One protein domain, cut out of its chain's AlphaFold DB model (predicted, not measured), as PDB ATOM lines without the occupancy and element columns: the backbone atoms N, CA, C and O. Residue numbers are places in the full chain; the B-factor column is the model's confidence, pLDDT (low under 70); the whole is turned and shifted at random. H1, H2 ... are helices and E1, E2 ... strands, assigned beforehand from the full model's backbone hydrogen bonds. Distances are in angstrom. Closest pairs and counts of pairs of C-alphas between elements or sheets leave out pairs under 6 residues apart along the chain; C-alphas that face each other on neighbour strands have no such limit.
ATOM      1  N   TYR A   7      21.380 144.875 -39.565       85.44
ATOM      2  CA  TYR A   7      21.075 144.150 -40.781       85.44
ATOM      3  C   TYR A   7      19.580 144.257 -41.077       85.44
ATOM      4  O   TYR A   7      18.764 144.195 -40.165       85.44
ATOM      5  N   GLU A   8      19.234 144.438 -42.346       87.06
ATOM      6  CA  GLU A   8      17.855 144.490 -42.835       87.06
ATOM      7  C   GLU A   8      17.668 143.434 -43.923       87.06
ATOM      8  O   GLU A   8      18.471 143.366 -44.866       87.06
ATOM      9  N   VAL A   9      16.621 142.619 -43.791       86.62
ATOM     10  CA  VAL A   9      16.292 141.560 -44.752       86.62
ATOM     11  C   VAL A   9      15.672 142.177 -45.998       86.62
ATOM     12  O   VAL A   9      14.645 142.846 -45.933       86.62
ATOM     13  N   ILE A  10      16.297 141.949 -47.150       84.25
ATOM     14  CA  ILE A  10      15.825 142.416 -48.460       84.25
ATOM     15  C   ILE A  10      15.093 141.297 -49.200       84.25
ATOM     16  O   ILE A  10      14.126 141.551 -49.912       84.25
ATOM     17  N   SER A  11      15.590 140.068 -49.078       81.06
ATOM     18  CA  SER A  11      15.066 138.900 -49.777       81.06
ATOM     19  C   SER A  11      15.315 137.653 -48.945       81.06
ATOM     20  O   SER A  11      16.357 137.535 -48.301       81.06
ATOM     21  N   ILE A  12      14.370 136.718 -48.989       76.88
ATOM     22  CA  ILE A  12      14.461 135.423 -48.304       76.88
ATOM     23  C   ILE A  12      15.086 134.377 -49.239       76.88
ATOM     24  O   ILE A  12      15.823 133.497 -48.800       76.88
ATOM     25  N   THR A  13      14.856 134.505 -50.549       75.19
ATOM     26  CA  THR A  13      15.402 133.601 -51.564       75.19
ATOM     27  C   THR A  13      16.632 134.204 -52.244       75.19
ATOM     28  O   THR A  13      16.647 135.404 -52.561       75.19
ATOM     29  N   PRO A  14      17.695 133.403 -52.459       69.25
ATOM     30  CA  PRO A  14      18.883 133.867 -53.160       69.25
ATOM     31  C   PRO A  14      18.551 134.080 -54.637       69.25
ATOM     32  O   PRO A  14      17.822 133.303 -55.247       69.25
ATOM     33  N   LYS A  15      19.091 135.155 -55.220       67.25
ATOM     34  CA  LYS A  15      18.971 135.410 -56.669       67.25
ATOM     35  C   LYS A  15      19.874 134.497 -57.494       67.25
ATOM     36  O   LYS A  15      19.646 134.316 -58.685       67.25
ATOM     37  N   SER A  16      20.926 133.977 -56.875       63.31
ATOM     38  CA  SER A  16      21.832 133.000 -57.459       63.31
ATOM     39  C   SER A  16      21.354 131.586 -57.117       63.31
ATOM     40  O   SER A  16      20.752 131.355 -56.070       63.31
ATOM     41  N   ASN A  17      21.671 130.610 -57.970       64.00
ATOM     42  CA  ASN A  17      21.343 129.192 -57.754       64.00
ATOM     43  C   ASN A  17      22.239 128.526 -56.678       64.00
ATOM     44  O   ASN A  17      22.490 127.322 -56.709       64.00
ATOM     45  N   ILE A  18      22.793 129.317 -55.753       71.00
ATOM     46  CA  ILE A  18      23.750 128.869 -54.742       71.00
ATOM     47  C   ILE A  18      22.985 128.281 -53.556       71.00
ATOM     48  O   ILE A  18      22.105 128.914 -52.970       71.00
ATOM     49  N   LYS A  19      23.358 127.059 -53.166       75.56
ATOM     50  CA  LYS A  19      22.790 126.384 -51.999       75.56
ATOM     51  C   LYS A  19      23.245 127.096 -50.721       75.56
ATOM     52  O   LYS A  19      24.422 127.060 -50.365       75.56
ATOM     53  N   LEU A  20      22.312 127.760 -50.039       76.19
ATOM     54  CA  LEU A  20      22.580 128.435 -48.769       76.19
ATOM     55  C   LEU A  20      22.819 127.410 -47.646       76.19
ATOM     56  O   LEU A  20      22.175 126.359 -47.635       76.19
ATOM     57  N   PRO A  21      23.689 127.713 -46.664       81.75
ATOM     58  CA  PRO A  21      23.833 126.883 -45.473       81.75
ATOM     59  C   PRO A  21      22.499 126.741 -44.725       81.75
ATOM     60  O   PRO A  21      21.821 127.739 -44.484       81.75
ATOM     61  N   GLU A  22      22.155 125.529 -44.281       80.31
ATOM     62  CA  GLU A  22      20.872 125.231 -43.612       80.31
ATOM     63  C   GLU A  22      20.600 126.135 -42.402       80.31
ATOM     64  O   GLU A  22      19.475 126.569 -42.169       80.31
ATOM     65  N   LYS A  23      21.650 126.474 -41.644       79.06
ATOM     66  CA  LYS A  23      21.548 127.381 -40.492       79.06
ATOM     67  C   LYS A  23      21.096 128.782 -40.904       79.06
ATOM     68  O   LYS A  23      20.287 129.384 -40.211       79.06
ATOM     69  N   LEU A  24      21.610 129.292 -42.025       79.56
ATOM     70  CA  LEU A  24      21.235 130.605 -42.546       79.56
ATOM     71  C   LEU A  24      19.815 130.580 -43.117       79.56
ATOM     72  O   LEU A  24      19.072 131.528 -42.901       79.56
ATOM     73  N   GLN A  25      19.426 129.487 -43.781       80.31
ATOM     74  CA  GLN A  25      18.052 129.306 -44.250       80.31
ATOM     75  C   GLN A  25      17.065 129.337 -43.086       80.31
ATOM     76  O   GLN A  25      16.123 130.109 -43.139       80.31
ATOM     77  N   ARG A  26      17.316 128.596 -41.998       81.81
ATOM     78  CA  ARG A  26      16.441 128.623 -40.811       81.81
ATOM     79  C   ARG A  26      16.289 130.027 -40.222       81.81
ATOM     80  O   ARG A  26      15.176 130.437 -39.936       81.81
ATOM     81  N   ILE A  27      17.394 130.765 -40.086       81.12
ATOM     82  CA  ILE A  27      17.362 132.141 -39.565       81.12
ATOM     83  C   ILE A  27      16.541 133.059 -40.481       81.12
ATOM     84  O   ILE A  27      15.779 133.875 -39.984       81.12
ATOM     85  N   LEU A  28      16.696 132.943 -41.804       79.19
ATOM     86  CA  LEU A  28      15.989 133.797 -42.762       79.19
ATOM     87  C   LEU A  28      14.525 133.387 -42.978       79.19
ATOM     88  O   LEU A  28      13.718 134.253 -43.286       79.19
ATOM     89  N   SER A  29      14.176 132.108 -42.820       79.69
ATOM     90  CA  SER A  29      12.799 131.614 -42.961       79.69
ATOM     91  C   SER A  29      11.865 132.136 -41.872       79.69
ATOM     92  O   SER A  29      10.681 132.337 -42.125       79.69
ATOM     93  N   ASP A  30      12.394 132.359 -40.671       82.31
ATOM     94  CA  ASP A  30      11.630 132.891 -39.538       82.31
ATOM     95  C   ASP A  30      11.470 134.420 -39.585       82.31
ATOM     96  O   ASP A  30      10.753 135.001 -38.768       82.31
ATOM     97  N   GLU A  31      12.180 135.090 -40.492       82.25
ATOM     98  CA  GLU A  31      12.224 136.542 -40.598       82.25
ATOM     99  C   GLU A  31      11.412 137.023 -41.807       82.25
ATOM    100  O   GLU A  31      11.411 136.422 -42.881       82.25
ATOM    101  N   SER A  32      10.703 138.140 -41.642       83.00
ATOM    102  CA  SER A  32       9.932 138.756 -42.727       83.00
ATOM    103  C   SER A  32      10.799 139.704 -43.558       83.00
ATOM    104  O   SER A  32      11.751 140.307 -43.062       83.00
ATOM    105  N   VAL A  33      10.468 139.871 -44.844       85.00
ATOM    106  CA  VAL A  33      11.136 140.872 -45.692       85.00
ATOM    107  C   VAL A  33      10.919 142.264 -45.092       85.00
ATOM    108  O   VAL A  33       9.789 142.662 -44.824       85.00
ATOM    109  N   GLY A  34      12.008 143.006 -44.891       81.00
ATOM    110  CA  GLY A  34      12.011 144.307 -44.223       81.00
ATOM    111  C   GLY A  34      12.279 144.248 -42.718       81.00
ATOM    112  O   GLY A  34      12.412 145.310 -42.103       81.00
ATOM    113  N   SER A  35      12.403 143.056 -42.116       83.94
ATOM    114  CA  SER A  35      12.793 142.946 -40.711       83.94
ATOM    115  C   SER A  35      14.219 143.457 -40.495       83.94
ATOM    116  O   SER A  35      15.089 143.375 -41.371       83.94
ATOM    117  N   ILE A  36      14.437 144.050 -39.323       85.38
ATOM    118  CA  ILE A  36      15.709 144.638 -38.914       85.38
ATOM    119  C   ILE A  36      16.174 143.899 -37.670       85.38
ATOM    120  O   ILE A  36      15.414 143.775 -36.712       85.38
ATOM    121  N   PHE A  37      17.424 143.451 -37.672       85.62
ATOM    122  CA  PHE A  37      18.003 142.749 -36.536       85.62
ATOM    123  C   PHE A  37      19.482 143.077 -36.344       85.62
ATOM    124  O   PHE A  37      20.205 143.528 -37.243       85.62
ATOM    125  N   THR A  38      19.954 142.782 -35.142       84.56
ATOM    126  CA  THR A  38      21.363 142.770 -34.757       84.56
ATOM    127  C   THR A  38      21.844 141.338 -34.517       84.56
ATOM    128  O   THR A  38      21.069 140.430 -34.219       84.56
ATOM    129  N   ILE A  39      23.160 141.120 -34.604       83.50
ATOM    130  CA  ILE A  39      23.758 139.794 -34.346       83.50
ATOM    131  C   ILE A  39      23.461 139.331 -32.912       83.50
ATOM    132  O   ILE A  39      23.213 138.150 -32.677       83.50
ATOM    133  N   SER A  40      23.456 140.262 -31.956       81.94
ATOM    134  CA  SER A  40      23.100 140.002 -30.560       81.94
ATOM    135  C   SER A  40      21.673 139.482 -30.399       81.94
ATOM    136  O   SER A  40      21.456 138.546 -29.636       81.94
ATOM    137  N   GLU A  41      20.707 140.048 -31.124       83.31
ATOM    138  CA  GLU A  41      19.307 139.608 -31.060       83.31
ATOM    139  C   GLU A  41      19.140 138.205 -31.638       83.31
ATOM    140  O   GLU A  41      18.508 137.365 -31.001       83.31
ATOM    141  N   ILE A  42      19.782 137.911 -32.775       83.62
ATOM    142  CA  ILE A  42      19.786 136.560 -33.357       83.62
ATOM    143  C   ILE A  42      20.413 135.556 -32.391       83.62
ATOM    144  O   ILE A  42      19.863 134.477 -32.183       83.62
ATOM    145  N   LEU A  43      21.546 135.895 -31.775       80.94
ATOM    146  CA  LEU A  43      22.200 135.005 -30.815       80.94
ATOM    147  C   LEU A  43      21.345 134.731 -29.583       80.94
ATOM    148  O   LEU A  43      21.398 133.622 -29.065       80.94
ATOM    149  N   ASN A  44      20.571 135.711 -29.122       81.44
ATOM    150  CA  ASN A  44      19.654 135.511 -28.007       81.44
ATOM    151  C   ASN A  44      18.454 134.649 -28.431       81.44
ATOM    152  O   ASN A  44      18.163 133.653 -27.766       81.44
ATOM    153  N   LYS A  45      17.820 134.981 -29.566       81.12
ATOM    154  CA  LYS A  45      16.632 134.295 -30.108       81.12
ATOM    155  C   LYS A  45      16.914 132.832 -30.463       81.12
ATOM    156  O   LYS A  45      16.127 131.958 -30.127       81.12
ATOM    157  N   TYR A  46      18.065 132.559 -31.072       75.31
ATOM    158  CA  TYR A  46      18.465 131.225 -31.536       75.31
ATOM    159  C   TYR A  46      19.584 130.606 -30.696       75.31
ATOM    160  O   TYR A  46      20.286 129.704 -31.160       75.31
ATOM    161  N   SER A  47      19.763 131.076 -29.460       70.38
ATOM    162  CA  SER A  47      20.801 130.597 -28.540       70.38
ATOM    163  C   SER A  47      20.838 129.068 -28.467       70.38
ATOM    164  O   SER A  47      21.892 128.483 -28.680       70.38
ATOM    165  N   ALA A  48      19.697 128.400 -28.292       67.75
ATOM    166  CA  ALA A  48      19.639 126.940 -28.211       67.75
ATOM    167  C   ALA A  48      20.003 126.215 -29.526       67.75
ATOM    168  O   ALA A  48      20.689 125.194 -29.489       67.75
ATOM    169  N   SER A  49      19.587 126.723 -30.696       67.19
ATOM    170  CA  SER A  49      19.813 126.037 -31.982       67.19
ATOM    171  C   SER A  49      21.171 126.351 -32.611       67.19
ATOM    172  O   SER A  49      21.708 125.537 -33.360       67.19
ATOM    173  N   ILE A  50      21.717 127.541 -32.345       64.88
ATOM    174  CA  ILE A  50      23.016 127.971 -32.865       64.88
ATOM    175  C   ILE A  50      24.130 127.518 -31.922       64.88
ATOM    176  O   ILE A  50      25.130 126.999 -32.412       64.88
ATOM    177  N   LEU A  51      23.974 127.667 -30.598       63.75
ATOM    178  CA  LEU A  51      25.040 127.356 -29.633       63.75
ATOM    179  C   LEU A  51      25.217 125.858 -29.376       63.75
ATOM    180  O   LEU A  51      26.303 125.467 -28.966       63.75
ATOM    181  N   SER A  52      24.226 125.006 -29.664       65.56
ATOM    182  CA  SER A  52      24.356 123.548 -29.487       65.56
ATOM    183  C   SER A  52      25.499 122.926 -30.302       65.56
ATOM    184  O   SER A  52      25.995 121.862 -29.950       65.56
ATOM    185  N   GLY A  53      25.954 123.605 -31.364       66.75
ATOM    186  CA  GLY A  53      27.076 123.174 -32.199       66.75
ATOM    187  C   GLY A  53      28.417 123.864 -31.925       66.75
ATOM    188  O   GLY A  53      29.380 123.562 -32.631       66.75
ATOM    189  N   TYR A  54      28.514 124.797 -30.966       74.12
ATOM    190  CA  TYR A  54      29.745 125.564 -30.720       74.12
ATOM    191  C   TYR A  54      30.138 125.573 -29.243       74.12
ATOM    192  O   TYR A  54      29.321 125.826 -28.366       74.12
ATOM    193  N   LYS A  55      31.436 125.381 -28.971       70.81
ATOM    194  CA  LYS A  55      31.989 125.375 -27.605       70.81
ATOM    195  C   LYS A  55      31.844 126.716 -26.875       70.81
ATOM    196  O   LYS A  55      31.770 126.724 -25.653       70.81
ATOM    197  N   THR A  56      31.832 127.844 -27.591       80.75
ATOM    198  CA  THR A  56      31.758 129.187 -26.990       80.75
ATOM    199  C   THR A  56      30.846 130.130 -27.776       80.75
ATOM    200  O   THR A  56      30.684 130.009 -28.996       80.75
ATOM    201  N   LYS A  57      30.280 131.127 -27.077       79.75
ATOM    202  CA  LYS A  57      29.452 132.189 -27.680       79.75
ATOM    203  C   LYS A  57      30.214 133.000 -28.732       79.75
ATOM    204  O   LYS A  57      29.627 133.419 -29.723       79.75
ATOM    205  N   GLU A  58      31.517 133.187 -28.548       81.25
ATOM    206  CA  GLU A  58      32.373 133.923 -29.484       81.25
ATOM    207  C   GLU A  58      32.540 133.193 -30.819       81.25
ATOM    208  O   GLU A  58      32.460 133.811 -31.881       81.25
ATOM    209  N   VAL A  59      32.704 131.867 -30.793       81.19
ATOM    210  CA  VAL A  59      32.801 131.066 -32.023       81.19
ATOM    211  C   VAL A  59      31.476 131.100 -32.789       81.19
ATOM    212  O   VAL A  59      31.472 131.271 -34.012       81.19
ATOM    213  N   ALA A  60      30.345 131.021 -32.084       80.31
ATOM    214  CA  ALA A  60      29.026 131.184 -32.691       80.31
ATOM    215  C   ALA A  60      28.840 132.582 -33.307       80.31
ATOM    216  O   ALA A  60      28.358 132.699 -34.434       80.31
ATOM    217  N   TYR A  61      29.286 133.630 -32.607       84.69
ATOM    218  CA  TYR A  61      29.249 135.013 -33.086       84.69
ATOM    219  C   TYR A  61      30.056 135.192 -34.382       84.69
ATOM    220  O   TYR A  61      29.537 135.710 -35.372       84.69
ATOM    221  N   ASN A  62      31.296 134.701 -34.418       83.44
ATOM    222  CA  ASN A  62      32.146 134.778 -35.611       83.44
ATOM    223  C   ASN A  62      31.572 133.966 -36.779       83.44
ATOM    224  O   ASN A  62      31.621 134.399 -37.930       83.44
ATOM    225  N   THR A  63      30.965 132.813 -36.490       84.06
ATOM    226  CA  THR A  63      30.314 132.006 -37.525       84.06
ATOM    227  C   THR A  63      29.099 132.724 -38.112       84.06
ATOM    228  O   THR A  63      28.926 132.737 -39.330       84.06
ATOM    229  N   LEU A  64      28.296 133.388 -37.277       86.19
ATOM    230  CA  LEU A  64      27.182 134.223 -37.731       86.19
ATOM    231  C   LEU A  64      27.641 135.397 -38.594       86.19
ATOM    232  O   LEU A  64      27.009 135.676 -39.608       86.19
ATOM    233  N   ILE A  65      28.753 136.050 -38.247       86.69
ATOM    234  CA  ILE A  65      29.340 137.099 -39.094       86.69
ATOM    235  C   ILE A  65      29.659 136.552 -40.485       86.69
ATOM    236  O   ILE A  65      29.308 137.180 -41.485       86.69
ATOM    237  N   ASN A  66      30.280 135.376 -40.560       87.12
ATOM    238  CA  ASN A  66      30.620 134.757 -41.838       87.12
ATOM    239  C   ASN A  66      29.364 134.395 -42.645       87.12
ATOM    240  O   ASN A  66      29.301 134.680 -43.841       87.12
ATOM    241  N   LEU A  67      28.331 133.848 -41.997       86.44
ATOM    242  CA  LEU A  67      27.048 133.544 -42.641       86.44
ATOM    243  C   LEU A  67      26.345 134.807 -43.160       86.44
ATOM    244  O   LEU A  67      25.854 134.819 -44.287       86.44
ATOM    245  N   LEU A  68      26.340 135.889 -42.380       87.12
ATOM    246  CA  LEU A  68      25.765 137.170 -42.796       87.12
ATOM    247  C   LEU A  68      26.581 137.842 -43.905       87.12
ATOM    248  O   LEU A  68      26.009 138.526 -44.751       87.12
ATOM    249  N   SER A  69      27.896 137.622 -43.952       87.75
ATOM    250  CA  SER A  69      28.741 138.058 -45.069       87.75
ATOM    251  C   SER A  69      28.330 137.371 -46.378       87.75
ATOM    252  O   SER A  69      28.160 138.040 -47.399       87.75
ATOM    253  N   ILE A  70      28.066 136.059 -46.331       86.00
ATOM    254  CA  ILE A  70      27.521 135.301 -47.470       86.00
ATOM    255  C   ILE A  70      26.137 135.845 -47.845       86.00
ATOM    256  O   ILE A  70      25.912 136.200 -49.000       86.00
ATOM    257  N   ALA A  71      25.237 136.011 -46.872       85.69
ATOM    258  CA  ALA A  71      23.894 136.545 -47.109       85.69
ATOM    259  C   ALA A  71      23.917 137.943 -47.755       85.69
ATOM    260  O   ALA A  71      23.108 138.255 -48.630       85.69
ATOM    261  N   LYS A  72      24.878 138.780 -47.356       87.50
ATOM    262  CA  LYS A  72      25.099 140.107 -47.933       87.50
ATOM    263  C   LYS A  72      25.604 140.032 -49.371       87.50
ATOM    264  O   LYS A  72      25.132 140.795 -50.213       87.50
ATOM    265  N   LYS A  73      26.532 139.115 -49.665       86.25
ATOM    266  CA  LYS A  73      27.028 138.873 -51.028       86.25
ATOM    267  C   LYS A  73      25.894 138.435 -51.961       86.25
ATOM    268  O   LYS A  73      25.788 138.951 -53.069       86.25
ATOM    269  N   GLU A  74      24.997 137.591 -51.457       84.00
ATOM    270  CA  GLU A  74      23.808 137.112 -52.176       84.00
ATOM    271  C   GLU A  74      22.633 138.105 -52.200       84.00
ATOM    272  O   GLU A  74      21.565 137.799 -52.729       84.00
ATOM    273  N   LYS A  75      22.819 139.321 -51.663       85.31
ATOM    274  CA  LYS A  75      21.801 140.386 -51.594       85.31
ATOM    275  C   LYS A  75      20.520 139.984 -50.843       85.31
ATOM    276  O   LYS A  75      19.466 140.572 -51.077       85.31
ATOM    277  N   LEU A  76      20.616 139.029 -49.917       85.56
ATOM    278  CA  LEU A  76      19.526 138.642 -49.012       85.56
ATOM    279  C   LEU A  76      19.347 139.671 -47.896       85.56
ATOM    280  O   LEU A  76      18.235 139.967 -47.474       85.56
ATOM    281  N   VAL A  77      20.459 140.241 -47.439       88.12
ATOM    282  CA  VAL A  77      20.509 141.154 -46.298       88.12
ATOM    283  C   VAL A  77      21.401 142.344 -46.645       88.12
ATOM    284  O   VAL A  77      22.464 142.176 -47.247       88.12
ATOM    285  N   LYS A  78      21.012 143.559 -46.250       87.38
ATOM    286  CA  LYS A  78      21.871 144.755 -46.335       87.38
ATOM    287  C   LYS A  78      22.237 145.245 -44.948       87.38
ATOM    288  O   LYS A  78      21.484 145.099 -43.996       87.38
ATOM    289  N   THR A  79      23.411 145.858 -44.851       85.56
ATOM    290  CA  THR A  79      23.783 146.611 -43.655       85.56
ATOM    291  C   THR A  79      23.104 147.969 -43.716       85.56
ATOM    292  O   THR A  79      23.317 148.715 -44.674       85.56
ATOM    293  N   THR A  80      22.336 148.311 -42.690       78.56
ATOM    294  CA  THR A  80      21.651 149.601 -42.625       78.56
ATOM    295  C   THR A  80      22.408 150.516 -41.670       78.56
ATOM    296  O   THR A  80      22.743 150.133 -40.555       78.56
ATOM    297  N   ARG A  81      22.681 151.755 -42.097       65.44
ATOM    298  CA  ARG A  81      23.266 152.797 -41.231       65.44
ATOM    299  C   ARG A  81      22.226 153.483 -40.342       65.44
ATOM    300  O   ARG A  81      22.517 154.534 -39.781       65.44
TER     301      ARG A  81
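Overview. This is residues 7 to 81 of the 142 residues of an uncharacterized protein of Nitrosopumilus sp (UniProt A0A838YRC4). One long helix, H4, runs along the longest axis of the domain, with three short helices, H1, H2 and H3, set along it, H3 near its first residues and H1 near its last turns. A small three-stranded sheet, in the order E2, E1, E3 and antiparallel throughout, lies near the last part of H4, with E3 as the strand closest to that helix. Residues 10 to 21, a long stretch with no named element, link E1 to H1. The printed part has 75 residues, with four named helices and three named strands in the order E1, H1, E2, H2, H3, H4, E3; the class is mixed, helices and strands. It is compact, with a radius of gyration of the C-alphas of 11.8 A, and spans 33 by 27 by 19 A.

Along the chain. E1 is residues 7 to 9, with C-alpha 7 at (21.075, 144.150, -40.781). H1 is residues 22 to 29, 10.3 A long from first to last C-alpha. E2 is residues 36 to 38, and H2, residues 39 to 45, follows it with no residue between. H3 is residues 47 to 51. H4, residues 57 to 73, is 24.4 A long and begins with C-alpha 57 at (29.452, 132.189, -27.680). E3 is residues 77 to 80, 9.3 A long, with C-alpha 80 at (21.651, 149.601, -42.625).

Arrangement. H4 is the hub, touching three helices. H3 and H4 only just touch, with 3 pairs of C-alphas within 8 A, and only at the corner by their link; the closest C-alphas are those of Leu 51 and Ala 60, 6.3 A apart. H2 touches residues 61 to 65 of H4, closest at the C-alphas of Ile 39 and Leu 64, 7.4 A, at a steep tilt of 66 degrees, opposite ways. H1 only just touches H4, with 3 pairs of C-alphas within 8 A; the closest are those of Leu 24 and Leu 67, 6.5 A. H4 only grazes the sheet, with its residues 68 to 72; its closest C-alphas to E3 are those of Ala 71 and Val 77, 5.8 A. E1, the inner strand, has N 8 and O 78 of E3 at 2.9 A, and N 7 and O 37 of E2 at 2.9 A, within hydrogen-bond range. H3 and E3 are apart. In H1, H2, H3 and H4 every O i to N i+4 pair is within hydrogen-bond range.

Size, cuts and confidence. The two C-alphas farthest apart are those of Lys 15 and Lys 55, 33.4 A. The printed part has no cut. The link from E1 to H1 is long, with 12 residues. The mean pLDDT of the printed part is 79.8; residues 14 to 17, 48 to 53 and 81 are under 70.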